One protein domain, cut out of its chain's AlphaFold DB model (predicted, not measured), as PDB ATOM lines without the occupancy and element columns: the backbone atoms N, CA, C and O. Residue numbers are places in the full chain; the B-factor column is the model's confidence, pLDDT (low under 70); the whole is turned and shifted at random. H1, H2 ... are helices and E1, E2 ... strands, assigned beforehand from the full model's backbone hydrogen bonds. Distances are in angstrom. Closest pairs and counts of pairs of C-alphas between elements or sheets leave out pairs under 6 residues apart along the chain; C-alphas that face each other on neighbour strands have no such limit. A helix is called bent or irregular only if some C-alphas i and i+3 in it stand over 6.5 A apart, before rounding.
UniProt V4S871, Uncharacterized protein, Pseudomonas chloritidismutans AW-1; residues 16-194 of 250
ATOM      1  N   LEU A  16      24.165 -30.416 -50.371       97.75
ATOM      2  CA  LEU A  16      24.338 -29.808 -49.050       97.75
ATOM      3  C   LEU A  16      23.931 -30.830 -47.982       97.75
ATOM      4  O   LEU A  16      23.318 -31.846 -48.307       97.75
ATOM      5  N   VAL A  17      24.261 -30.589 -46.718       97.81
ATOM      6  CA  VAL A  17      24.000 -31.552 -45.640       97.81
ATOM      7  C   VAL A  17      23.447 -30.865 -44.401       97.81
ATOM      8  O   VAL A  17      23.752 -29.712 -44.130       97.81
ATOM      9  N   ASP A  18      22.608 -31.573 -43.662       95.81
ATOM     10  CA  ASP A  18      22.225 -31.228 -42.297       95.81
ATOM     11  C   ASP A  18      23.230 -31.874 -41.324       95.81
ATOM     12  O   ASP A  18      23.018 -32.994 -40.864       95.81
ATOM     13  N   ASP A  19      24.377 -31.218 -41.110       95.19
ATOM     14  CA  ASP A  19      25.439 -31.707 -40.217       95.19
ATOM     15  C   ASP A  19      26.267 -30.556 -39.632       95.19
ATOM     16  O   ASP A  19      26.953 -29.831 -40.357       95.19
ATOM     17  N   HIS A  20      26.221 -30.401 -38.309       92.56
ATOM     18  CA  HIS A  20      26.935 -29.336 -37.611       92.56
ATOM     19  C   HIS A  20      28.452 -29.430 -37.823       92.56
ATOM     20  O   HIS A  20      29.072 -30.469 -37.609       92.56
ATOM     21  N   GLY A  21      29.063 -28.300 -38.185       90.50
ATOM     22  CA  GLY A  21      30.508 -28.198 -38.407       90.50
ATOM     23  C   GLY A  21      30.963 -28.655 -39.795       90.50
ATOM     24  O   GLY A  21      32.130 -28.470 -40.138       90.50
ATOM     25  N   HIS A  22      30.059 -29.189 -40.622       95.12
ATOM     26  CA  HIS A  22      30.376 -29.517 -42.005       95.12
ATOM     27  C   HIS A  22      30.452 -28.241 -42.874       95.12
ATOM     28  O   HIS A  22      29.595 -27.358 -42.751       95.12
ATOM     29  N   PRO A  23      31.407 -28.118 -43.819       94.56
ATOM     30  CA  PRO A  23      31.491 -26.947 -44.701       94.56
ATOM     31  C   PRO A  23      30.212 -26.709 -45.515       94.56
ATOM     32  O   PRO A  23      29.834 -25.570 -45.777       94.56
ATOM     33  N   HIS A  24      29.514 -27.787 -45.876       96.50
ATOM     34  CA  HIS A  24      28.242 -27.756 -46.602       96.50
ATOM     35  C   HIS A  24      26.993 -27.823 -45.696       96.50
ATOM     36  O   HIS A  24      25.931 -28.207 -46.185       96.50
ATOM     37  N   ASP A  25      27.110 -27.480 -44.407       97.00
ATOM     38  CA  ASP A  25      25.976 -27.422 -43.472       97.00
ATOM     39  C   ASP A  25      24.919 -26.402 -43.927       97.00
ATOM     40  O   ASP A  25      25.140 -25.191 -43.871       97.00
ATOM     41  N   LEU A  26      23.765 -26.887 -44.388       96.38
ATOM     42  CA  LEU A  26      22.713 -26.061 -44.978       96.38
ATOM     43  C   LEU A  26      22.140 -25.049 -43.980       96.38
ATOM     44  O   LEU A  26      21.862 -23.919 -44.376       96.38
ATOM     45  N   ALA A  27      21.969 -25.429 -42.710       96.06
ATOM     46  CA  ALA A  27      21.417 -24.524 -41.702       96.06
ATOM     47  C   ALA A  27      22.356 -23.327 -41.490       96.06
ATOM     48  O   ALA A  27      21.941 -22.186 -41.686       96.06
ATOM     49  N   ARG A  28      23.644 -23.604 -41.244       96.19
ATOM     50  CA  ARG A  28      24.693 -22.581 -41.110       96.19
ATOM     51  C   ARG A  28      24.749 -21.666 -42.332       96.19
ATOM     52  O   ARG A  28      24.794 -20.451 -42.193       96.19
ATOM     53  N   LEU A  29      24.725 -22.234 -43.539       96.38
ATOM     54  CA  LEU A  29      24.791 -21.449 -44.774       96.38
ATOM     55  C   LEU A  29      23.580 -20.524 -44.943       96.38
ATOM     56  O   LEU A  29      23.744 -19.392 -45.390       96.38
ATOM     57  N   ILE A  30      22.373 -20.978 -44.589       95.31
ATOM     58  CA  ILE A  30      21.175 -20.127 -44.611       95.31
ATOM     59  C   ILE A  30      21.322 -18.981 -43.610       95.31
ATOM     60  O   ILE A  30      21.077 -17.832 -43.972       95.31
ATOM     61  N   GLU A  31      21.739 -19.276 -42.379       95.94
ATOM     62  CA  GLU A  31      21.955 -18.270 -41.335       95.94
ATOM     63  C   GLU A  31      22.978 -17.215 -41.787       95.94
ATOM     64  O   GLU A  31      22.706 -16.019 -41.710       95.94
ATOM     65  N   GLU A  32      24.108 -17.639 -42.358       95.56
ATOM     66  CA  GLU A  32      25.147 -16.737 -42.869       95.56
ATOM     67  C   GLU A  32      24.659 -15.863 -44.029       95.56
ATOM     68  O   GLU A  32      24.976 -14.671 -44.078       95.56
ATOM     69  N   VAL A  33      23.859 -16.420 -44.946       94.88
ATOM     70  CA  VAL A  33      23.237 -15.632 -46.019       94.88
ATOM     71  C   VAL A  33      22.296 -14.584 -45.434       94.88
ATOM     72  O   VAL A  33      22.380 -13.427 -45.840       94.88
ATOM     73  N   LEU A  34      21.432 -14.954 -44.482       94.81
ATOM     74  CA  LEU A  34      20.468 -14.038 -43.859       94.81
ATOM     75  C   LEU A  34      21.165 -12.891 -43.120       94.81
ATOM     76  O   LEU A  34      20.802 -11.735 -43.330       94.81
ATOM     77  N   VAL A  35      22.224 -13.189 -42.358       95.44
ATOM     78  CA  VAL A  35      23.076 -12.165 -41.732       95.44
ATOM     79  C   VAL A  35      23.670 -11.239 -42.793       95.44
ATOM     80  O   VAL A  35      23.621 -10.018 -42.652       95.44
ATOM     81  N   ARG A  36      24.205 -11.799 -43.885       93.69
ATOM     82  CA  ARG A  36      24.867 -11.030 -44.949       93.69
ATOM     83  C   ARG A  36      23.927 -10.080 -45.693       93.69
ATOM     84  O   ARG A  36      24.411  -9.071 -46.220       93.69
ATOM     85  N   VAL A  37      22.640 -10.421 -45.779       94.88
ATOM     86  CA  VAL A  37      21.592  -9.593 -46.398       94.88
ATOM     87  C   VAL A  37      20.775  -8.793 -45.378       94.88
ATOM     88  O   VAL A  37      19.742  -8.239 -45.745       94.88
ATOM     89  N   GLU A  38      21.230  -8.730 -44.122       95.69
ATOM     90  CA  GLU A  38      20.620  -7.943 -43.039       95.69
ATOM     91  C   GLU A  38      19.155  -8.324 -42.744       95.69
ATOM     92  O   GLU A  38      18.333  -7.494 -42.355       95.69
ATOM     93  N   VAL A  39      18.818  -9.607 -42.909       95.69
ATOM     94  CA  VAL A  39      17.504 -10.167 -42.566       95.69
ATOM     95  C   VAL A  39      17.597 -10.887 -41.216       95.69
ATOM     96  O   VAL A  39      18.555 -11.633 -40.998       95.69
ATOM     97  N   PRO A  40      16.614 -10.722 -40.305       94.81
ATOM     98  CA  PRO A  40      16.593 -11.450 -39.041       94.81
ATOM     99  C   PRO A  40      16.695 -12.964 -39.245       94.81
ATOM    100  O   PRO A  40      15.915 -13.556 -39.995       94.81
ATOM    101  N   VAL A  41      17.649 -13.585 -38.555       92.81
ATOM    102  CA  VAL A  41      17.831 -15.037 -38.561       92.81
ATOM    103  C   VAL A  41      16.768 -15.669 -37.653       92.81
ATOM    104  O   VAL A  41      16.678 -15.287 -36.486       92.81
ATOM    105  N   PRO A  42      15.941 -16.606 -38.152       91.19
ATOM    106  CA  PRO A  42      14.999 -17.346 -37.316       91.19
ATOM    107  C   PRO A  42      15.716 -18.136 -36.217       91.19
ATOM    108  O   PRO A  42      16.812 -18.638 -36.442       91.19
ATOM    109  N   GLU A  43      15.071 -18.314 -35.062       87.06
ATOM    110  CA  GLU A  43      15.687 -18.979 -33.900       87.06
ATOM    111  C   GLU A  43      16.147 -20.423 -34.164       87.06
ATOM    112  O   GLU A  43      17.098 -20.876 -33.533       87.06
ATOM    113  N   ASP A  44      15.487 -21.158 -35.067       91.19
ATOM    114  CA  ASP A  44      15.780 -22.577 -35.300       91.19
ATOM    115  C   ASP A  44      15.598 -22.971 -36.777       91.19
ATOM    116  O   ASP A  44      14.630 -23.631 -37.182       91.19
ATOM    117  N   VAL A  45      16.544 -22.526 -37.611       94.19
ATOM    118  CA  VAL A  45      16.584 -22.844 -39.050       94.19
ATOM    119  C   VAL A  45      16.693 -24.354 -39.276       94.19
ATOM    120  O   VAL A  45      16.021 -24.895 -40.161       94.19
ATOM    121  N   ARG A  46      17.497 -25.057 -38.469       94.12
ATOM    122  CA  ARG A  46      17.715 -26.501 -38.623       94.12
ATOM    123  C   ARG A  46      16.431 -27.294 -38.402       94.12
ATOM    124  O   ARG A  46      16.068 -28.109 -39.251       94.12
ATOM    125  N   ARG A  47      15.685 -27.024 -37.330       93.69
ATOM    126  CA  ARG A  47      14.392 -27.683 -37.094       93.69
ATOM    127  C   ARG A  47      13.410 -27.441 -38.231       93.69
ATOM    128  O   ARG A  47      12.699 -28.369 -38.623       93.69
ATOM    129  N   TRP A  48      13.365 -26.219 -38.762       94.75
ATOM    130  CA  TRP A  48      12.501 -25.903 -39.897       94.75
ATOM    131  C   TRP A  48      12.886 -26.714 -41.143       94.75
ATOM    132  O   TRP A  48      12.009 -27.286 -41.794       94.75
ATOM    133  N   LEU A  49      14.185 -26.853 -41.441       94.31
ATOM    134  CA  LEU A  49      14.674 -27.708 -42.531       94.31
ATOM    135  C   LEU A  49      14.258 -29.174 -42.348       94.31
ATOM    136  O   LEU A  49      13.787 -29.802 -43.298       94.31
ATOM    137  N   GLN A  50      14.387 -29.701 -41.130       92.19
ATOM    138  CA  GLN A  50      14.091 -31.101 -40.812       92.19
ATOM    139  C   GLN A  50      12.599 -31.447 -40.889       92.19
ATOM    140  O   GLN A  50      12.242 -32.585 -41.199       92.19
ATOM    141  N   ARG A  51      11.712 -30.490 -40.592       91.56
ATOM    142  CA  ARG A  51      10.277 -30.769 -40.412       91.56
ATOM    143  C   ARG A  51       9.385 -30.158 -41.479       91.56
ATOM    144  O   ARG A  51       8.474 -30.825 -41.970       91.56
ATOM    145  N   ASP A  52       9.641 -28.906 -41.832       94.69
ATOM    146  CA  ASP A  52       8.651 -28.049 -42.484       94.69
ATOM    147  C   ASP A  52       9.063 -27.658 -43.907       94.69
ATOM    148  O   ASP A  52       8.206 -27.491 -44.781       94.69
ATOM    149  N   PHE A  53      10.371 -27.579 -44.178       96.44
ATOM    150  CA  PHE A  53      10.873 -27.102 -45.462       96.44
ATOM    151  C   PHE A  53      10.449 -27.983 -46.636       96.44
ATOM    152  O   PHE A  53       9.911 -27.467 -47.612       96.44
ATOM    153  N   PHE A  54      10.661 -29.302 -46.584       97.94
ATOM    154  CA  PHE A  54      10.345 -30.147 -47.741       97.94
ATOM    155  C   PHE A  54       8.844 -30.188 -48.086       97.94
ATOM    156  O   PHE A  54       8.525 -30.071 -49.270       97.94
ATOM    157  N   PRO A  55       7.904 -30.308 -47.123       97.62
ATOM    158  CA  PRO A  55       6.477 -30.141 -47.403       97.62
ATOM    159  C   PRO A  55       6.150 -28.804 -48.086       97.62
ATOM    160  O   PRO A  55       5.464 -28.792 -49.114       97.62
ATOM    161  N   PHE A  56       6.685 -27.696 -47.563       97.44
ATOM    162  CA  PHE A  56       6.519 -26.361 -48.142       97.44
ATOM    163  C   PHE A  56       7.087 -26.280 -49.568       97.44
ATOM    164  O   PHE A  56       6.412 -25.841 -50.503       97.44
ATOM    165  N   HIS A  57       8.311 -26.769 -49.760       97.75
ATOM    166  CA  HIS A  57       9.007 -26.813 -51.042       97.75
ATOM    167  C   HIS A  57       8.237 -27.641 -52.068       97.75
ATOM    168  O   HIS A  57       7.967 -27.189 -53.178       97.75
ATOM    169  N   LEU A  58       7.798 -28.839 -51.686       97.69
ATOM    170  CA  LEU A  58       6.998 -29.706 -52.540       97.69
ATOM    171  C   LEU A  58       5.716 -29.008 -52.997       97.69
ATOM    172  O   LEU A  58       5.385 -29.076 -54.182       97.69
ATOM    173  N   GLN A  59       5.011 -28.325 -52.093       96.81
ATOM    174  CA  GLN A  59       3.813 -27.560 -52.438       96.81
ATOM    175  C   GLN A  59       4.137 -26.438 -53.430       96.81
ATOM    176  O   GLN A  59       3.450 -26.298 -54.441       96.81
ATOM    177  N   ARG A  60       5.209 -25.673 -53.182       97.12
ATOM    178  CA  ARG A  60       5.624 -24.552 -54.037       97.12
ATOM    179  C   ARG A  60       6.022 -24.994 -55.446       97.12
ATOM    180  O   ARG A  60       5.796 -24.255 -56.401       97.12
ATOM    181  N   TYR A  61       6.563 -26.202 -55.572       96.50
ATOM    182  CA  TYR A  61       6.993 -26.806 -56.832       96.50
ATOM    183  C   TYR A  61       5.967 -27.786 -57.427       96.50
ATOM    184  O   TYR A  61       6.299 -28.612 -58.285       96.50
ATOM    185  N   SER A  62       4.706 -27.704 -56.995       95.25
ATOM    186  CA  SER A  62       3.608 -28.504 -57.539       95.25
ATOM    187  C   SER A  62       2.565 -27.628 -58.233       95.25
ATOM    188  O   SER A  62       2.153 -26.592 -57.717       95.25
ATOM    189  N   LYS A  63       2.099 -28.057 -59.411       94.19
ATOM    190  CA  LYS A  63       0.996 -27.415 -60.146       94.19
ATOM    191  C   LYS A  63       0.141 -28.478 -60.824       94.19
ATOM    192  O   LYS A  63       0.645 -29.272 -61.618       94.19
ATOM    193  N   SER A  64      -1.169 -28.461 -60.562       92.06
ATOM    194  CA  SER A  64      -2.090 -29.510 -61.021       92.06
ATOM    195  C   SER A  64      -1.559 -30.896 -60.609       92.06
ATOM    196  O   SER A  64      -1.254 -31.109 -59.439       92.06
ATOM    197  N   ARG A  65      -1.412 -31.835 -61.549       88.12
ATOM    198  CA  ARG A  65      -0.866 -33.178 -61.289       88.12
ATOM    199  C   ARG A  65       0.665 -33.233 -61.265       88.12
ATOM    200  O   ARG A  65       1.213 -34.249 -60.849       88.12
ATOM    201  N   ARG A  66       1.363 -32.179 -61.708       91.88
ATOM    202  CA  ARG A  66       2.831 -32.142 -61.750       91.88
ATOM    203  C   ARG A  66       3.378 -31.833 -60.360       91.88
ATOM    204  O   ARG A  66       3.040 -30.797 -59.789       91.88
ATOM    205  N   LYS A  67       4.272 -32.691 -59.870       94.69
ATOM    206  CA  LYS A  67       5.071 -32.488 -58.656       94.69
ATOM    207  C   LYS A  67       6.544 -32.475 -59.045       94.69
ATOM    208  O   LYS A  67       7.026 -33.459 -59.602       94.69
ATOM    209  N   ALA A  68       7.235 -31.363 -58.814       96.44
ATOM    210  CA  ALA A  68       8.597 -31.171 -59.305       96.44
ATOM    211  C   ALA A  68       9.534 -30.500 -58.277       96.44
ATOM    212  O   ALA A  68      10.178 -29.508 -58.625       96.44
ATOM    213  N   PRO A  69       9.620 -30.991 -57.019       97.62
ATOM    214  CA  PRO A  69      10.551 -30.429 -56.040       97.62
ATOM    215  C   PRO A  69      11.991 -30.542 -56.556       97.62
ATOM    216  O   PRO A  69      12.399 -31.610 -57.000       97.62
ATOM    217  N   ILE A  70      12.766 -29.461 -56.481       96.81
ATOM    218  CA  ILE A  70      14.146 -29.422 -57.007       96.81
ATOM    219  C   ILE A  70      15.248 -29.652 -55.957       96.81
ATOM    220  O   ILE A  70      16.419 -29.706 -56.307       96.81
ATOM    221  N   TYR A  71      14.871 -29.792 -54.686       97.81
ATOM    222  CA  TYR A  71      15.767 -30.100 -53.570       97.81
ATOM    223  C   TYR A  71      15.210 -31.336 -52.887       97.81
ATOM    224  O   TYR A  71      14.023 -31.366 -52.547       97.81
ATOM    225  N   TRP A  72      16.038 -32.362 -52.754       98.44
ATOM    226  CA  TRP A  72      15.617 -33.681 -52.303       98.44
ATOM    227  C   TRP A  72      16.318 -34.049 -50.997       98.44
ATOM    228  O   TRP A  72      17.543 -34.164 -51.012       98.44
ATOM    229  N   PRO A  73      15.571 -34.252 -49.896       98.25
ATOM    230  CA  PRO A  73      16.129 -34.758 -48.652       98.25
ATOM    231  C   PRO A  73      16.267 -36.281 -48.732       98.25
ATOM    232  O   PRO A  73      15.274 -37.011 -48.640       98.25
ATOM    233  N   LEU A  74      17.498 -36.750 -48.927       98.56
ATOM    234  CA  LEU A  74      17.869 -38.155 -48.794       98.56
ATOM    235  C   LEU A  74      18.415 -38.352 -47.382       98.56
ATOM    236  O   LEU A  74      19.495 -37.857 -47.063       98.56
ATOM    237  N   SER A  75      17.655 -39.038 -46.534       98.12
ATOM    238  CA  SER A  75      17.955 -39.099 -45.103       98.12
ATOM    239  C   SER A  75      18.095 -40.522 -44.589       98.12
ATOM    240  O   SER A  75      17.488 -41.459 -45.130       98.12
ATOM    241  N   THR A  76      18.804 -40.647 -43.469       98.06
ATOM    242  CA  THR A  76      18.745 -41.813 -42.579       98.06
ATOM    243  C   THR A  76      17.313 -42.121 -42.132       98.06
ATOM    244  O   THR A  76      16.394 -41.312 -42.307       98.06
ATOM    245  N   THR A  77      17.091 -43.312 -41.568       95.44
ATOM    246  CA  THR A  77      15.753 -43.773 -41.168       95.44
ATOM    247  C   THR A  77      15.088 -42.839 -40.157       95.44
ATOM    248  O   THR A  77      13.918 -42.491 -40.356       95.44
ATOM    249  N   SER A  78      15.832 -42.371 -39.152       94.31
ATOM    250  CA  SER A  78      15.366 -41.374 -38.182       94.31
ATOM    251  C   SER A  78      15.275 -39.945 -38.733       94.31
ATOM    252  O   SER A  78      14.576 -39.117 -38.155       94.31
ATOM    253  N   GLY A  79      15.948 -39.642 -39.848       93.50
ATOM    254  CA  GLY A  79      16.081 -38.281 -40.375       93.50
ATOM    255  C   GLY A  79      17.193 -37.453 -39.721       93.50
ATOM    256  O   GLY A  79      17.344 -36.283 -40.063       93.50
ATOM    257  N   SER A  80      17.975 -38.054 -38.817       92.19
ATOM    258  CA  SER A  80      19.080 -37.422 -38.077       92.19
ATOM    259  C   SER A  80      20.232 -36.924 -38.952       92.19
ATOM    260  O   SER A  80      20.948 -36.013 -38.549       92.19
ATOM    261  N   TYR A  81      20.406 -37.497 -40.143       97.50
ATOM    262  CA  TYR A  81      21.375 -37.047 -41.133       97.50
ATOM    263  C   TYR A  81      20.708 -37.001 -42.499       97.50
ATOM    264  O   TYR A  81      20.157 -38.001 -42.973       97.50
ATOM    265  N   THR A  82      20.725 -35.820 -43.116       98.31
ATOM    266  CA  THR A  82      20.015 -35.546 -44.368       98.31
ATOM    267  C   THR A  82      20.942 -34.890 -45.376       98.31
ATOM    268  O   THR A  82      21.475 -33.809 -45.135       98.31
ATOM    269  N   LEU A  83      21.070 -35.519 -46.541       98.56
ATOM    270  CA  LEU A  83      21.676 -34.924 -47.724       98.56
ATOM    271  C   LEU A  83      20.596 -34.205 -48.532       98.56
ATOM    272  O   LEU A  83      19.578 -34.795 -48.890       98.56
ATOM    273  N   TRP A  84      20.834 -32.939 -48.853       98.44
ATOM    274  CA  TRP A  84      19.987 -32.115 -49.705       98.44
ATOM    275  C   TRP A  84      20.561 -32.078 -51.116       98.44
ATOM    276  O   TRP A  84      21.496 -31.331 -51.405       98.44
ATOM    277  N   VAL A  85      19.991 -32.896 -51.999       98.38
ATOM    278  CA  VAL A  85      20.444 -33.036 -53.387       98.38
ATOM    279  C   VAL A  85      19.692 -32.069 -54.297       98.38
ATOM    280  O   VAL A  85      18.460 -32.007 -54.267       98.38
ATOM    281  N   TYR A  86      20.426 -31.327 -55.125       97.75
ATOM    282  CA  TYR A  86      19.872 -30.385 -56.093       97.75
ATOM    283  C   TYR A  86      19.603 -31.071 -57.441       97.75
ATOM    284  O   TYR A  86      20.521 -31.386 -58.195       97.75
ATOM    285  N   TYR A  87      18.323 -31.289 -57.760       97.25
ATOM    286  CA  TYR A  87      17.884 -31.982 -58.981       97.25
ATOM    287  C   TYR A  87      18.495 -31.419 -60.284       97.25
ATOM    288  O   TYR A  87      18.966 -32.200 -61.114       97.25
ATOM    289  N   PRO A  88      18.531 -30.090 -60.505       96.25
ATOM    290  CA  PRO A  88      19.050 -29.533 -61.753       96.25
ATOM    291  C   PRO A  88      20.534 -29.819 -62.010       96.25
ATOM    292  O   PRO A  88      20.954 -29.739 -63.156       96.25
ATOM    293  N   SER A  89      21.317 -30.190 -60.992       95.50
ATOM    294  CA  SER A  89      22.736 -30.543 -61.138       95.50
ATOM    295  C   SER A  89      23.013 -32.044 -60.998       95.50
ATOM    296  O   SER A  89      24.154 -32.431 -60.744       95.50
ATOM    297  N   LEU A  90      21.990 -32.899 -61.093       96.12
ATOM    298  CA  LEU A  90      22.193 -34.345 -61.034       96.12
ATOM    299  C   LEU A  90      23.066 -34.846 -62.175       96.12
ATOM    300  O   LEU A  90      22.922 -34.435 -63.323       96.12
ATOM    301  N   THR A  91      23.916 -35.810 -61.847       96.88
ATOM    302  CA  THR A  91      24.740 -36.551 -62.797       96.88
ATOM    303  C   THR A  91      24.789 -38.021 -62.387       96.88
ATOM    304  O   THR A  91      24.364 -38.390 -61.288       96.88
ATOM    305  N   SER A  92      25.374 -38.873 -63.230       96.56
ATOM    306  CA  SER A  92      25.690 -40.259 -62.854       96.56
ATOM    307  C   SER A  92      26.680 -40.361 -61.686       96.56
ATOM    308  O   SER A  92      26.799 -41.421 -61.083       96.56
ATOM    309  N   GLN A  93      27.384 -39.273 -61.345       97.44
ATOM    310  CA  GLN A  93      28.335 -39.244 -60.237       97.44
ATOM    311  C   GLN A  93      27.692 -38.830 -58.908       97.44
ATOM    312  O   GLN A  93      28.279 -39.073 -57.858       97.44
ATOM    313  N   THR A  94      26.482 -38.259 -58.908       97.75
ATOM    314  CA  THR A  94      25.882 -37.663 -57.702       97.75
ATOM    315  C   THR A  94      25.810 -38.628 -56.518       97.75
ATOM    316  O   THR A  94      26.119 -38.228 -55.398       97.75
ATOM    317  N   LEU A  95      25.432 -39.895 -56.734       98.38
ATOM    318  CA  LEU A  95      25.350 -40.860 -55.629       98.38
ATOM    319  C   LEU A  95      26.737 -41.252 -55.110       98.38
ATOM    320  O   LEU A  95      26.917 -41.369 -53.903       98.38
ATOM    321  N   TYR A  96      27.732 -41.375 -55.988       98.25
ATOM    322  CA  TYR A  96      29.119 -41.603 -55.578       98.25
ATOM    323  C   TYR A  96      29.693 -40.413 -54.803       98.25
ATOM    324  O   TYR A  96      30.349 -40.619 -53.789       98.25
ATOM    325  N   THR A  97      29.409 -39.179 -55.228       98.12
ATOM    326  CA  THR A  97      29.762 -37.956 -54.487       98.12
ATOM    327  C   THR A  97      29.099 -37.943 -53.109       98.12
ATOM    328  O   THR A  97      29.775 -37.711 -52.115       98.12
ATOM    329  N   ALA A  98      27.801 -38.263 -53.019       98.44
ATOM    330  CA  ALA A  98      27.099 -38.386 -51.739       98.44
ATOM    331  C   ALA A  98      27.787 -39.388 -50.793       98.44
ATOM    332  O   ALA A  98      27.953 -39.108 -49.609       98.44
ATOM    333  N   ILE A  99      28.212 -40.540 -51.314       98.56
ATOM    334  CA  ILE A  99      28.903 -41.569 -50.530       98.56
ATOM    335  C   ILE A  99      30.284 -41.075 -50.082       98.56
ATOM    336  O   ILE A  99      30.553 -41.035 -48.884       98.56
ATOM    337  N   ASN A 100      31.138 -40.692 -51.030       98.12
ATOM    338  CA  ASN A 100      32.564 -40.466 -50.789       98.12
ATOM    339  C   ASN A 100      32.850 -39.170 -50.026       98.12
ATOM    340  O   ASN A 100      33.764 -39.141 -49.205       98.12
ATOM    341  N   ASP A 101      32.072 -38.118 -50.283       97.31
ATOM    342  CA  ASP A 101      32.384 -36.775 -49.786       97.31
ATOM    343  C   ASP A 101      31.547 -36.402 -48.554       97.31
ATOM    344  O   ASP A 101      31.887 -35.452 -47.852       97.31
ATOM    345  N   PHE A 102      30.470 -37.147 -48.267       98.25
ATOM    346  CA  PHE A 102      29.559 -36.850 -47.155       98.25
ATOM    347  C   PHE A 102      29.387 -38.041 -46.204       98.25
ATOM    348  O   PHE A 102      29.725 -37.938 -45.023       98.25
ATOM    349  N   VAL A 103      28.902 -39.187 -46.696       98.38
ATOM    350  CA  VAL A 103      28.531 -40.316 -45.822       98.38
ATOM    351  C   VAL A 103      29.754 -41.035 -45.243       98.38
ATOM    352  O   VAL A 103      29.797 -41.266 -44.038       98.38
ATOM    353  N   GLU A 104      30.762 -41.358 -46.055       98.31
ATOM    354  CA  GLU A 104      31.989 -42.037 -45.602       98.31
ATOM    355  C   GLU A 104      32.798 -41.202 -44.588       98.31
ATOM    356  O   GLU A 104      33.160 -41.727 -43.528       98.31
ATOM    357  N   PRO A 105      33.038 -39.891 -44.810       98.00
ATOM    358  CA  PRO A 105      33.667 -39.042 -43.802       98.00
ATOM    359  C   PRO A 105      32.879 -39.003 -42.492       98.00
ATOM    360  O   PRO A 105      33.477 -39.096 -41.415       98.00
ATOM    361  N   LYS A 106      31.541 -38.926 -42.568       98.12
ATOM    362  CA  LYS A 106      30.695 -38.919 -41.372       98.12
ATOM    363  C   LYS A 106      30.743 -40.248 -40.625       98.12
ATOM    364  O   LYS A 106      30.879 -40.245 -39.405       98.12
ATOM    365  N   LEU A 107      30.696 -41.370 -41.340       98.00
ATOM    366  CA  LEU A 107      30.857 -42.708 -40.766       98.00
ATOM    367  C   LEU A 107      32.186 -42.847 -40.031       98.00
ATOM    368  O   LEU A 107      32.215 -43.331 -38.904       98.00
ATOM    369  N   LYS A 108      33.284 -42.372 -40.627       98.06
ATOM    370  CA  LYS A 108      34.602 -42.401 -39.983       98.06
ATOM    371  C   LYS A 108      34.630 -41.581 -38.693       98.06
ATOM    372  O   LYS A 108      35.222 -42.027 -37.712       98.06
ATOM    373  N   GLN A 109      34.007 -40.400 -38.690       97.44
ATOM    374  CA  GLN A 109      33.885 -39.567 -37.493       97.44
ATOM    375  C   GLN A 109      33.091 -40.293 -36.398       97.44
ATOM    376  O   GLN A 109      33.599 -40.489 -35.298       97.44
ATOM    377  N   VAL A 110      31.879 -40.756 -36.718       97.69
ATOM    378  CA  VAL A 110      30.992 -41.429 -35.758       97.69
ATOM    379  C   VAL A 110      31.622 -42.720 -35.228       97.69
ATOM    380  O   VAL A 110      31.612 -42.953 -34.023       97.69
ATOM    381  N   GLY A 111      32.253 -43.526 -36.084       97.62
ATOM    382  CA  GLY A 111      32.934 -44.757 -35.674       97.62
ATOM    383  C   GLY A 111      34.142 -44.512 -34.758       97.62
ATOM    384  O   GLY A 111      34.436 -45.324 -33.870       97.62
ATOM    385  N   ALA A 112      34.828 -43.372 -34.913       97.94
ATOM    386  CA  ALA A 112      35.874 -42.950 -33.983       97.94
ATOM    387  C   ALA A 112      35.289 -42.584 -32.609       97.94
ATOM    388  O   ALA A 112      35.820 -43.036 -31.592       97.94
ATOM    389  N   ASP A 113      34.166 -41.862 -32.573       96.75
ATOM    390  CA  ASP A 113      33.470 -41.490 -31.332       96.75
ATOM    391  C   ASP A 113      32.918 -42.725 -30.595       96.75
ATOM    392  O   ASP A 113      33.113 -42.879 -29.385       96.75
ATOM    393  N   VAL A 114      32.315 -43.667 -31.333       96.88
ATOM    394  CA  VAL A 114      31.887 -44.980 -30.813       96.88
ATOM    395  C   VAL A 114      33.081 -45.727 -30.222       96.88
ATOM    396  O   VAL A 114      33.007 -46.247 -29.107       96.88
ATOM    397  N   THR A 115      34.216 -45.762 -30.926       96.94
ATOM    398  CA  THR A 115      35.425 -46.438 -30.438       96.94
ATOM    399  C   THR A 115      35.987 -45.771 -29.183       96.94
ATOM    400  O   THR A 115      36.365 -46.476 -28.246       96.94
ATOM    401  N   ALA A 116      36.001 -44.439 -29.118       96.25
ATOM    402  CA  ALA A 116      36.457 -43.700 -27.947       96.25
ATOM    403  C   ALA A 116      35.603 -44.013 -26.707       96.25
ATOM    404  O   ALA A 116      36.146 -44.319 -25.644       96.25
ATOM    405  N   LEU A 117      34.272 -44.018 -26.848       95.44
ATOM    406  CA  LEU A 117      33.362 -44.384 -25.761       95.44
ATOM    407  C   LEU A 117      33.478 -45.861 -25.377       95.44
ATOM    408  O   LEU A 117      33.504 -46.180 -24.189       95.44
ATOM    409  N   ARG A 118      33.629 -46.768 -26.349       94.56
ATOM    410  CA  ARG A 118      33.878 -48.194 -26.084       94.56
ATOM    411  C   ARG A 118      35.144 -48.396 -25.249       94.56
ATOM    412  O   ARG A 118      35.128 -49.181 -24.304       94.56
ATOM    413  N   ASN A 119      36.211 -47.656 -25.551       95.69
ATOM    414  CA  ASN A 119      37.493 -47.755 -24.849       95.69
ATOM    415  C   ASN A 119      37.442 -47.235 -23.404       95.69
ATOM    416  O   ASN A 119      38.258 -47.658 -22.589       95.69
ATOM    417  N   LYS A 120      36.471 -46.379 -23.048       93.31
ATOM    418  CA  LYS A 120      36.232 -46.000 -21.644       93.31
ATOM    419  C   LYS A 120      35.754 -47.182 -20.788       93.31
ATOM    420  O   LYS A 120      35.923 -47.150 -19.574       93.31
ATOM    421  N   GLY A 121      35.171 -48.228 -21.387       91.00
ATOM    422  CA  GLY A 121      34.787 -49.453 -20.681       91.00
ATOM    423  C   GLY A 121      33.887 -49.187 -19.469       91.00
ATOM    424  O   GLY A 121      32.814 -48.597 -19.613       91.00
ATOM    425  N   SER A 122      34.335 -49.620 -18.286       89.38
ATOM    426  CA  SER A 122      33.655 -49.432 -16.994       89.38
ATOM    427  C   SER A 122      33.755 -48.012 -16.424       89.38
ATOM    428  O   SER A 122      33.058 -47.704 -15.464       89.38
ATOM    429  N   ALA A 123      34.591 -47.141 -16.997       92.06
ATOM    430  CA  ALA A 123      34.690 -45.735 -16.603       92.06
ATOM    431  C   ALA A 123      33.621 -44.847 -17.269       92.06
ATOM    432  O   ALA A 123      33.631 -43.631 -17.080       92.06
ATOM    433  N   ARG A 124      32.719 -45.428 -18.073       92.75
ATOM    434  CA  ARG A 124      31.589 -44.701 -18.657       92.75
ATOM    435  C   ARG A 124      30.611 -44.276 -17.570       92.75
ATOM    436  O   ARG A 124      30.176 -45.079 -16.751       92.75
ATOM    437  N   SER A 125      30.255 -43.001 -17.594       94.94
ATOM    438  CA  SER A 125      29.123 -42.474 -16.842       94.94
ATOM    439  C   SER A 125      27.795 -42.922 -17.465       94.94
ATOM    440  O   SER A 125      27.740 -43.383 -18.605       94.94
ATOM    441  N   ARG A 126      26.689 -42.698 -16.752       93.88
ATOM    442  CA  ARG A 126      25.338 -42.925 -17.290       93.88
ATOM    443  C   ARG A 126      25.072 -42.133 -18.578       93.88
ATOM    444  O   ARG A 126      24.324 -42.591 -19.437       93.88
ATOM    445  N   ASP A 127      25.642 -40.938 -18.705       95.12
ATOM    446  CA  ASP A 127      25.471 -40.127 -19.912       95.12
ATOM    447  C   ASP A 127      26.381 -40.610 -21.052       95.12
ATOM    448  O   ASP A 127      25.943 -40.615 -22.200       95.12
ATOM    449  N   ASP A 128      27.574 -41.141 -20.746       95.00
ATOM    450  CA  ASP A 128      28.405 -41.840 -21.738       95.00
ATOM    451  C   ASP A 128      27.708 -43.099 -22.280       95.00
ATOM    452  O   ASP A 128      27.832 -43.400 -23.463       95.00
ATOM    453  N   GLU A 129      26.981 -43.845 -21.440       95.38
ATOM    454  CA  GLU A 129      26.204 -45.015 -21.873       95.38
ATOM    455  C   GLU A 129      25.101 -44.623 -22.859       95.38
ATOM    456  O   GLU A 129      25.030 -45.185 -23.952       95.38
ATOM    457  N   LYS A 130      24.302 -43.600 -22.528       96.31
ATOM    458  CA  LYS A 130      23.261 -43.087 -23.434       96.31
ATOM    459  C   LYS A 130      23.845 -42.578 -24.749       96.31
ATOM    460  O   LYS A 130      23.296 -42.849 -25.814       96.31
ATOM    461  N   GLN A 131      24.941 -41.819 -24.683       96.25
ATOM    462  CA  GLN A 131      25.602 -41.304 -25.878       96.25
ATOM    463  C   GLN A 131      26.154 -42.448 -26.733       96.25
ATOM    464  O   GLN A 131      26.045 -42.402 -27.955       96.25
ATOM    465  N   PHE A 132      26.713 -43.482 -26.105       96.56
ATOM    466  CA  PHE A 132      27.219 -44.655 -26.805       96.56
ATOM    467  C   PHE A 132      26.105 -45.385 -27.557       96.56
ATOM    468  O   PHE A 132      26.259 -45.635 -28.749       96.56
ATOM    469  N   GLU A 133      24.970 -45.656 -26.909       96.56
ATOM    470  CA  GLU A 133      23.809 -46.279 -27.559       96.56
ATOM    471  C   GLU A 133      23.288 -45.437 -28.733       96.56
ATOM    472  O   GLU A 133      23.045 -45.963 -29.821       96.56
ATOM    473  N   ALA A 134      23.170 -44.118 -28.543       97.00
ATOM    474  CA  ALA A 134      22.727 -43.205 -29.593       97.00
ATOM    475  C   ALA A 134      23.690 -43.183 -30.792       97.00
ATOM    476  O   ALA A 134      23.245 -43.225 -31.939       97.00
ATOM    477  N   LEU A 135      25.004 -43.157 -30.543       97.38
ATOM    478  CA  LEU A 135      26.015 -43.179 -31.600       97.38
ATOM    479  C   LEU A 135      26.064 -44.523 -32.330       97.38
ATOM    480  O   LEU A 135      26.231 -44.523 -33.543       97.38
ATOM    481  N   GLN A 136      25.866 -45.652 -31.640       97.62
ATOM    482  CA  GLN A 136      25.774 -46.963 -32.292       97.62
ATOM    483  C   GLN A 136      24.550 -47.059 -33.210       97.62
ATOM    484  O   GLN A 136      24.656 -47.546 -34.336       97.62
ATOM    485  N   ALA A 137      23.391 -46.574 -32.754       98.00
ATOM    486  CA  ALA A 137      22.194 -46.517 -33.588       98.00
ATOM    487  C   ALA A 137      22.409 -45.606 -34.808       98.00
ATOM    488  O   ALA A 137      22.034 -45.959 -35.923       98.00
ATOM    489  N   PHE A 138      23.059 -44.457 -34.609       98.12
ATOM    490  CA  PHE A 138      23.357 -43.526 -35.691       98.12
ATOM    491  C   PHE A 138      24.380 -44.076 -36.695       98.12
ATOM    492  O   PHE A 138      24.188 -43.933 -37.901       98.12
ATOM    493  N   GLU A 139      25.432 -44.752 -36.222       98.38
ATOM    494  CA  GLU A 139      26.410 -45.449 -37.065       98.38
ATOM    495  C   GLU A 139      25.720 -46.481 -37.962       98.38
ATOM    496  O   GLU A 139      25.958 -46.504 -39.172       98.38
ATOM    497  N   LEU A 140      24.810 -47.282 -37.396       98.44
ATOM    498  CA  LEU A 140      24.033 -48.257 -38.157       98.44
ATOM    499  C   LEU A 140      23.174 -47.583 -39.235       98.44
ATOM    500  O   LEU A 140      23.192 -48.014 -40.386       98.44
ATOM    501  N   GLU A 141      22.467 -46.503 -38.903       98.25
ATOM    502  CA  GLU A 141      21.662 -45.776 -39.889       98.25
ATOM    503  C   GLU A 141      22.504 -45.164 -41.023       98.25
ATOM    504  O   GLU A 141      22.062 -45.127 -42.175       98.25
ATOM    505  N   LEU A 142      23.715 -44.683 -40.724       98.62
ATOM    506  CA  LEU A 142      24.643 -44.179 -41.738       98.62
ATOM    507  C   LEU A 142      25.170 -45.307 -42.640       98.62
ATOM    508  O   LEU A 142      25.294 -45.102 -43.850       98.62
ATOM    509  N   ILE A 143      25.429 -46.496 -42.083       98.62
ATOM    510  CA  ILE A 143      25.781 -47.700 -42.853       98.62
ATOM    511  C   ILE A 143      24.630 -48.071 -43.794       98.62
ATOM    512  O   ILE A 143      24.854 -48.258 -44.987       98.62
ATOM    513  N   GLU A 144      23.389 -48.103 -43.299       98.56
ATOM    514  CA  GLU A 144      22.204 -48.387 -44.119       98.56
ATOM    515  C   GLU A 144      22.029 -47.373 -45.260       98.56
ATOM    516  O   GLU A 144      21.723 -47.751 -46.400       98.56
ATOM    517  N   LEU A 145      22.237 -46.082 -44.973       98.69
ATOM    518  CA  LEU A 145      22.199 -45.019 -45.976       98.69
ATOM    519  C   LEU A 145      23.277 -45.239 -47.045       98.69
ATOM    520  O   LEU A 145      22.956 -45.238 -48.236       98.69
ATOM    521  N   ARG A 146      24.530 -45.467 -46.632       98.69
ATOM    522  CA  ARG A 146      25.651 -45.744 -47.537       98.69
ATOM    523  C   ARG A 146      25.362 -46.950 -48.423       98.69
ATOM    524  O   ARG A 146      25.488 -46.851 -49.641       98.69
ATOM    525  N   ASP A 147      24.963 -48.069 -47.832       98.62
ATOM    526  CA  ASP A 147      24.758 -49.330 -48.546       98.62
ATOM    527  C   ASP A 147      23.596 -49.216 -49.543       98.62
ATOM    528  O   ASP A 147      23.670 -49.723 -50.666       98.62
ATOM    529  N   THR A 148      22.547 -48.467 -49.186       98.56
ATOM    530  CA  THR A 148      21.445 -48.148 -50.104       98.56
ATOM    531  C   THR A 148      21.924 -47.300 -51.282       98.56
ATOM    532  O   THR A 148      21.583 -47.597 -52.428       98.56
ATOM    533  N   LEU A 149      22.730 -46.264 -51.031       98.56
ATOM    534  CA  LEU A 149      23.301 -45.429 -52.090       98.56
ATOM    535  C   LEU A 149      24.234 -46.242 -52.999       98.56
ATOM    536  O   LEU A 149      24.104 -46.162 -54.219       98.56
ATOM    537  N   LEU A 150      25.116 -47.070 -52.426       98.38
ATOM    538  CA  LEU A 150      26.037 -47.944 -53.160       98.38
ATOM    539  C   LEU A 150      25.296 -48.948 -54.041       98.38
ATOM    540  O   LEU A 150      25.709 -49.193 -55.171       98.38
ATOM    541  N   LYS A 151      24.180 -49.500 -53.556       98.38
ATOM    542  CA  LYS A 151      23.334 -50.402 -54.342       98.38
ATOM    543  C   LYS A 151      22.720 -49.710 -55.561       98.38
ATOM    544  O   LYS A 151      22.550 -50.343 -56.600       98.38
ATOM    545  N   LEU A 152      22.350 -48.435 -55.436       98.12
ATOM    546  CA  LEU A 152      21.687 -47.676 -56.500       98.12
ATOM    547  C   LEU A 152      22.680 -47.067 -57.502       98.12
ATOM    548  O   LEU A 152      22.373 -47.004 -58.692       98.12
ATOM    549  N   ALA A 153      23.858 -46.639 -57.040       97.69
ATOM    550  CA  ALA A 153      24.818 -45.849 -57.812       97.69
ATOM    551  C   ALA A 153      25.230 -46.443 -59.177       97.69
ATOM    552  O   ALA A 153      25.214 -45.688 -60.149       97.69
ATOM    553  N   PRO A 154      25.518 -47.755 -59.326       97.88
ATOM    554  CA  PRO A 154      25.980 -48.308 -60.603       97.88
ATOM    555  C   PRO A 154      24.973 -48.164 -61.752       97.88
ATOM    556  O   PRO A 154      25.356 -47.970 -62.907       97.88
ATOM    557  N   THR A 155      23.679 -48.261 -61.438       97.31
ATOM    558  CA  THR A 155      22.590 -48.222 -62.428       97.31
ATOM    559  C   THR A 155      21.958 -46.834 -62.534       97.31
ATOM    560  O   THR A 155      21.308 -46.513 -63.529       97.31
ATOM    561  N   TYR A 156      22.150 -45.976 -61.532       97.88
ATOM    562  CA  TYR A 156      21.535 -44.657 -61.489       97.88
ATOM    563  C   TYR A 156      22.253 -43.653 -62.405       97.88
ATOM    564  O   TYR A 156      23.219 -42.997 -62.018       97.88
ATOM    565  N   LYS A 157      21.739 -43.498 -63.627       97.50
ATOM    566  CA  LYS A 157      22.171 -42.466 -64.582       97.50
ATOM    567  C   LYS A 157      20.975 -41.573 -64.926       97.50
ATOM    568  O   LYS A 157      20.223 -41.893 -65.846       97.50
ATOM    569  N   PRO A 158      20.721 -40.514 -64.139       96.31
ATOM    570  CA  PRO A 158      19.550 -39.673 -64.334       96.31
ATOM    571  C   PRO A 158      19.665 -38.869 -65.633       96.31
ATOM    572  O   PRO A 158      20.745 -38.391 -65.976       96.31
ATOM    573  N   ASN A 159      18.534 -38.678 -66.309       96.25
ATOM    574  CA  ASN A 159      18.373 -37.717 -67.394       96.25
ATOM    575  C   ASN A 159      17.288 -36.701 -66.989       96.25
ATOM    576  O   ASN A 159      16.245 -37.079 -66.447       96.25
ATOM    577  N   HIS A 160      17.539 -35.408 -67.205       95.44
ATOM    578  CA  HIS A 160      16.591 -34.342 -66.873       95.44
ATOM    579  C   HIS A 160      15.306 -34.400 -67.707       95.44
ATOM    580  O   HIS A 160      14.253 -34.015 -67.192       95.44
ATOM    581  N   ASP A 161      15.359 -34.959 -68.918       94.69
ATOM    582  CA  ASP A 161      14.199 -35.129 -69.802       94.69
ATOM    583  C   ASP A 161      13.192 -36.163 -69.275       94.69
ATOM    584  O   ASP A 161      12.004 -36.096 -69.589       94.69
ATOM    585  N   ASP A 162      13.619 -37.061 -68.379       95.56
ATOM    586  CA  ASP A 162      12.725 -38.020 -67.715       95.56
ATOM    587  C   ASP A 162      11.793 -37.326 -66.701       95.56
ATOM    588  O   ASP A 162      10.733 -37.838 -66.326       95.56
ATOM    589  N   GLY A 163      12.175 -36.129 -66.251       95.44
ATOM    590  CA  GLY A 163      11.440 -35.332 -65.281       95.44
ATOM    591  C   GLY A 163      11.618 -35.777 -63.824       95.44
ATOM    592  O   GLY A 163      11.856 -36.938 -63.495       95.44
ATOM    593  N   VAL A 164      11.428 -34.816 -62.914       97.38
ATOM    594  CA  VAL A 164      11.708 -34.929 -61.466       97.38
ATOM    595  C   VAL A 164      11.186 -36.216 -60.822       97.38
ATOM    596  O   VAL A 164      11.897 -36.852 -60.050       97.38
ATOM    597  N   GLN A 165       9.934 -36.590 -61.099       97.44
ATOM    598  CA  GLN A 165       9.293 -37.725 -60.434       97.44
ATOM    599  C   GLN A 165       9.911 -39.067 -60.849       97.44
ATOM    600  O   GLN A 165      10.070 -39.934 -59.995       97.44
ATOM    601  N   ILE A 166      10.275 -39.232 -62.127       97.88
ATOM    602  CA  ILE A 166      10.936 -40.446 -62.624       97.88
ATOM    603  C   ILE A 166      12.380 -40.478 -62.126       97.88
ATOM    604  O   ILE A 166      12.788 -41.476 -61.537       97.88
ATOM    605  N   SER A 167      13.119 -39.367 -62.243       98.06
ATOM    606  CA  SER A 167      14.510 -39.283 -61.776       98.06
ATOM    607  C   SER A 167      14.658 -39.547 -60.269       98.06
ATOM    608  O   SER A 167      15.672 -40.094 -59.841       98.06
ATOM    609  N   ALA A 168      13.664 -39.182 -59.452       98.31
ATOM    610  CA  ALA A 168      13.664 -39.438 -58.011       98.31
ATOM    611  C   ALA A 168      13.125 -40.829 -57.625       98.31
ATOM    612  O   ALA A 168      13.318 -41.257 -56.487       98.31
ATOM    613  N   ALA A 169      12.444 -41.539 -58.534       98.44
ATOM    614  CA  ALA A 169      11.738 -42.781 -58.217       98.44
ATOM    615  C   ALA A 169      12.635 -43.870 -57.600       98.44
ATOM    616  O   ALA A 169      12.230 -44.399 -56.568       98.44
ATOM    617  N   PRO A 170      13.851 -44.174 -58.104       98.31
ATOM    618  CA  PRO A 170      14.710 -45.196 -57.492       98.31
ATOM    619  C   PRO A 170      15.136 -44.861 -56.056       98.31
ATOM    620  O   PRO A 170      15.423 -45.750 -55.260       98.31
ATOM    621  N   LEU A 171      15.155 -43.570 -55.715       98.56
ATOM    622  CA  LEU A 171      15.600 -43.051 -54.422       98.56
ATOM    623  C   LEU A 171      14.471 -43.007 -53.380       98.56
ATOM    624  O   LEU A 171      14.692 -42.555 -52.256       98.56
ATOM    625  N   TRP A 172      13.262 -43.484 -53.709       98.56
ATOM    626  CA  TRP A 172      12.100 -43.473 -52.812       98.56
ATOM    627  C   TRP A 172      12.357 -44.004 -51.383       98.56
ATOM    628  O   TRP A 172      11.759 -43.442 -50.454       98.56
ATOM    629  N   PRO A 173      13.230 -45.011 -51.134       98.19
ATOM    630  CA  PRO A 173      13.486 -45.498 -49.776       98.19
ATOM    631  C   PRO A 173      14.157 -44.459 -48.868       98.19
ATOM    632  O   PRO A 173      14.054 -44.566 -47.648       98.19
ATOM    633  N   LEU A 174      14.814 -43.452 -49.454       98.50
ATOM    634  CA  LEU A 174      15.609 -42.445 -48.749       98.50
ATOM    635  C   LEU A 174      14.800 -41.202 -48.344       98.50
ATOM    636  O   LEU A 174      15.238 -40.439 -47.485       98.50
ATOM    637  N   PHE A 175      13.606 -41.003 -48.910       98.25
ATOM    638  CA  PHE A 175      12.739 -39.872 -48.570       98.25
ATOM    639  C   PHE A 175      11.911 -40.144 -47.310       98.25
ATOM    640  O   PHE A 175      11.203 -41.148 -47.222       98.25
ATOM    641  N   ARG A 176      11.889 -39.193 -46.369       96.94
ATOM    642  CA  ARG A 176      11.105 -39.318 -45.121       96.94
ATOM    643  C   ARG A 176       9.695 -38.732 -45.205       96.94
ATOM    644  O   ARG A 176       8.800 -39.162 -44.476       96.94
ATOM    645  N   HIS A 177       9.446 -37.820 -46.146       97.56
ATOM    646  CA  HIS A 177       8.114 -37.258 -46.374       97.56
ATOM    647  C   HIS A 177       7.167 -38.292 -47.008       97.56
ATOM    648  O   HIS A 177       7.176 -38.512 -48.223       97.56
ATOM    649  N   LYS A 178       6.318 -38.913 -46.176       97.12
ATOM    650  CA  LYS A 178       5.477 -40.072 -46.536       97.12
ATOM    651  C   LYS A 178       4.614 -39.886 -47.791       97.12
ATOM    652  O   LYS A 178       4.615 -40.795 -48.625       97.12
ATOM    653  N   PRO A 179       3.924 -38.748 -48.009       97.12
ATOM    654  CA  PRO A 179       3.144 -38.560 -49.230       97.12
ATOM    655  C   PRO A 179       4.000 -38.573 -50.500       97.12
ATOM    656  O   PRO A 179       3.581 -39.120 -51.516       97.12
ATOM    657  N   TRP A 180       5.199 -37.984 -50.454       98.00
ATOM    658  CA  TRP A 180       6.109 -37.970 -51.601       98.00
ATOM    659  C   TRP A 180       6.766 -39.330 -51.813       98.00
ATOM    660  O   TRP A 180       6.755 -39.837 -52.930       98.00
ATOM    661  N   GLN A 181       7.220 -39.965 -50.730       98.31
ATOM    662  CA  GLN A 181       7.742 -41.329 -50.746       98.31
ATOM    663  C   GLN A 181       6.761 -42.305 -51.414       98.31
ATOM    664  O   GLN A 181       7.171 -43.103 -52.254       98.31
ATOM    665  N   LYS A 182       5.460 -42.213 -51.100       98.44
ATOM    666  CA  LYS A 182       4.425 -43.039 -51.739       98.44
ATOM    667  C   LYS A 182       4.330 -42.787 -53.246       98.44
ATOM    668  O   LYS A 182       4.338 -43.743 -54.010       98.44
ATOM    669  N   VAL A 183       4.303 -41.522 -53.677       98.12
ATOM    670  CA  VAL A 183       4.284 -41.178 -55.113       98.12
ATOM    671  C   VAL A 183       5.489 -41.767 -55.842       98.12
ATOM    672  O   VAL A 183       5.334 -42.334 -56.923       98.12
ATOM    673  N   LEU A 184       6.684 -41.651 -55.262       98.62
ATOM    674  CA  LEU A 184       7.900 -42.191 -55.862       98.62
ATOM    675  C   LEU A 184       7.881 -43.719 -55.918       98.62
ATOM    676  O   LEU A 184       8.199 -44.278 -56.962       98.62
ATOM    677  N   LYS A 185       7.423 -44.389 -54.856       98.69
ATOM    678  CA  LYS A 185       7.263 -45.848 -54.831       98.69
ATOM    679  C   LYS A 185       6.280 -46.337 -55.901       98.69
ATOM    680  O   LYS A 185       6.584 -47.277 -56.628       98.69
ATOM    681  N   ASP A 186       5.137 -45.669 -56.047       98.50
ATOM    682  CA  ASP A 186       4.148 -46.001 -57.082       98.50
ATOM    683  C   ASP A 186       4.707 -45.746 -58.494       98.50
ATOM    684  O   ASP A 186       4.394 -46.463 -59.444       98.50
ATOM    685  N   THR A 187       5.558 -44.728 -58.648       98.44
ATOM    686  CA  THR A 187       6.253 -44.431 -59.914       98.44
ATOM    687  C   THR A 187       7.296 -45.490 -60.235       98.44
ATOM    688  O   THR A 187       7.380 -45.931 -61.378       98.44
ATOM    689  N   TRP A 188       8.046 -45.932 -59.227       98.56
ATOM    690  CA  TRP A 188       9.019 -47.008 -59.347       98.56
ATOM    691  C   TRP A 188       8.356 -48.319 -59.784       98.56
ATOM    692  O   TRP A 188       8.801 -48.932 -60.747       98.56
ATOM    693  N   ALA A 189       7.212 -48.680 -59.197       98.62
ATOM    694  CA  ALA A 189       6.448 -49.860 -59.616       98.62
ATOM    695  C   ALA A 189       5.970 -49.782 -61.083       98.62
ATOM    696  O   ALA A 189       5.923 -50.780 -61.801       98.62
ATOM    697  N   LYS A 190       5.624 -48.584 -61.565       98.50
ATOM    698  CA  LYS A 190       5.260 -48.354 -62.974       98.50
ATOM    699  C   LYS A 190       6.464 -48.435 -63.917       98.50
ATOM    700  O   LYS A 190       6.325 -48.952 -65.023       98.50
ATOM    701  N   LEU A 191       7.637 -47.966 -63.485       98.06
ATOM    702  CA  LEU A 191       8.909 -48.176 -64.189       98.06
ATOM    703  C   LEU A 191       9.235 -49.675 -64.284       98.06
ATOM    704  O   LEU A 191       9.513 -50.170 -65.373       98.06
ATOM    705  N   GLU A 192       9.098 -50.417 -63.183       97.94
ATOM    706  CA  GLU A 192       9.279 -51.876 -63.141       97.94
ATOM    707  C   GLU A 192       8.333 -52.604 -64.099       97.94
ATOM    708  O   GLU A 192       8.737 -53.567 -64.746       97.94
ATOM    709  N   LYS A 193       7.099 -52.118 -64.254       97.94
ATOM    710  CA  LYS A 193       6.113 -52.667 -65.195       97.94
ATOM    711  C   LYS A 193       6.366 -52.278 -66.662       97.94
ATOM    712  O   LYS A 193       5.890 -52.959 -67.568       97.94
ATOM    713  N   GLY A 194       7.117 -51.204 -66.903       97.06
ATOM    714  CA  GLY A 194       7.409 -50.674 -68.238       97.06
ATOM    715  C   GLY A 194       6.391 -49.658 -68.766       97.06
ATOM    716  O   GLY A 194       6.338 -49.419 -69.972       97.06
TER     717      GLY A 194
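AT A GLANCE: This is residues 16 to 194 of the 250 residues of an uncharacterized protein of Pseudomonas chloritidismutans AW-1 (UniProt V4S871). A small three-stranded sheet sits in the middle, with H2 over one face; H1 is on that same face but beside the strands, and H5 is on the opposite face, also beside the strands, with H6 packed on H5. H3 and H4 form a long helical hairpin that grazes the sheet, runs well past it and makes the longest axis. The printed part has 179 residues with six named helices and three named strands, in the order E1 H1 H2 E2 E3 H3 H4 H5 H6; the sheet order is E1, E3, E2, all antiparallel. The class is mostly helix; the whole is compact, with a radius of gyration of the C-alphas of 18.2 A and spans of 59 by 46 by 26 A.

HOW THE PARTS SIT: E3, residues 82 to 86, is the inner strand, between the edge strands E1, residues 16 to 18, and E2, residues 71 to 75. E3 is antiparallel to E1 (158 degrees), with N 18 and O 82 at 2.9 A, and forms a hairpin with E2 (154 degrees), with N 74 and O 83 at 2.9 A. H1, residues 26 to 36, and H2, residues 45 to 60, are on the same face. E1, H1, H2 and E2 make a split strand-helix-strand unit, two strands running the same way with E3 between them; its crossover is right-handed. H2 touches H1 with residues 45 to 49 alone, about perpendicular at 89 degrees; their closest C-alphas are those of Ala 27 and Arg 46, 5.2 A apart. H5, residues 164 to 174, is on the opposite face; its closest C-alpha to E2 is Leu 174, 4.8 A from that of Leu 74. H3, residues 94 to 123, and H4, residues 126 to 152, touch as a helical hairpin, opposite ways at a shallow tilt of 25 degrees; the C-alphas of Ile 99 and Arg 146, their closest, are 6.1 A apart. Both only graze the sheet. H4 and H5, also a helical hairpin, only just touch, with 3 pairs of C-alphas within 8 A, the closest those of Leu 152 and Pro 170 at 7.5 A. H6, residues 178 to 193, touches H5 with residues 181 to 188 alone, only just about perpendicular at 70.0 degrees; the C-alphas of Ala 169 and Leu 184, their closest, are 4.5 A apart. Every O i to N i+4 pair is within hydrogen-bond range in H1, H4 and H6, against 9 of 12 in H2, 21 of 26 in H3 and 2 of 7 in H5, where 4 of 8 O i to N i+3 pairs are.

IN THESE COORDINATES: E1 begins at C-alpha 16 (24.338, -29.808, -49.050). H3 is 42.8 A long, H4 39.7 A and H6 22.5 A, ending at C-alpha 193 (6.113, -52.667, -65.195). H2, H3 and H5 are irregular: C-alphas 51 and 54 are 7.4 A apart, 119 and 122 8.9 A, 170 and 173 7.8 A. H2 has a kink of 61 degrees near residue 52, and H3 one of 29 degrees near residue 104.

THE WHOLE: The C-alphas farthest apart are those of Ser 64 and Ser 122, 60.1 A. The printed part has no cut; the link from H4 to H5, of 11 residues, is long. The mean pLDDT of the printed part is 96.5, and no printed residue is under 70.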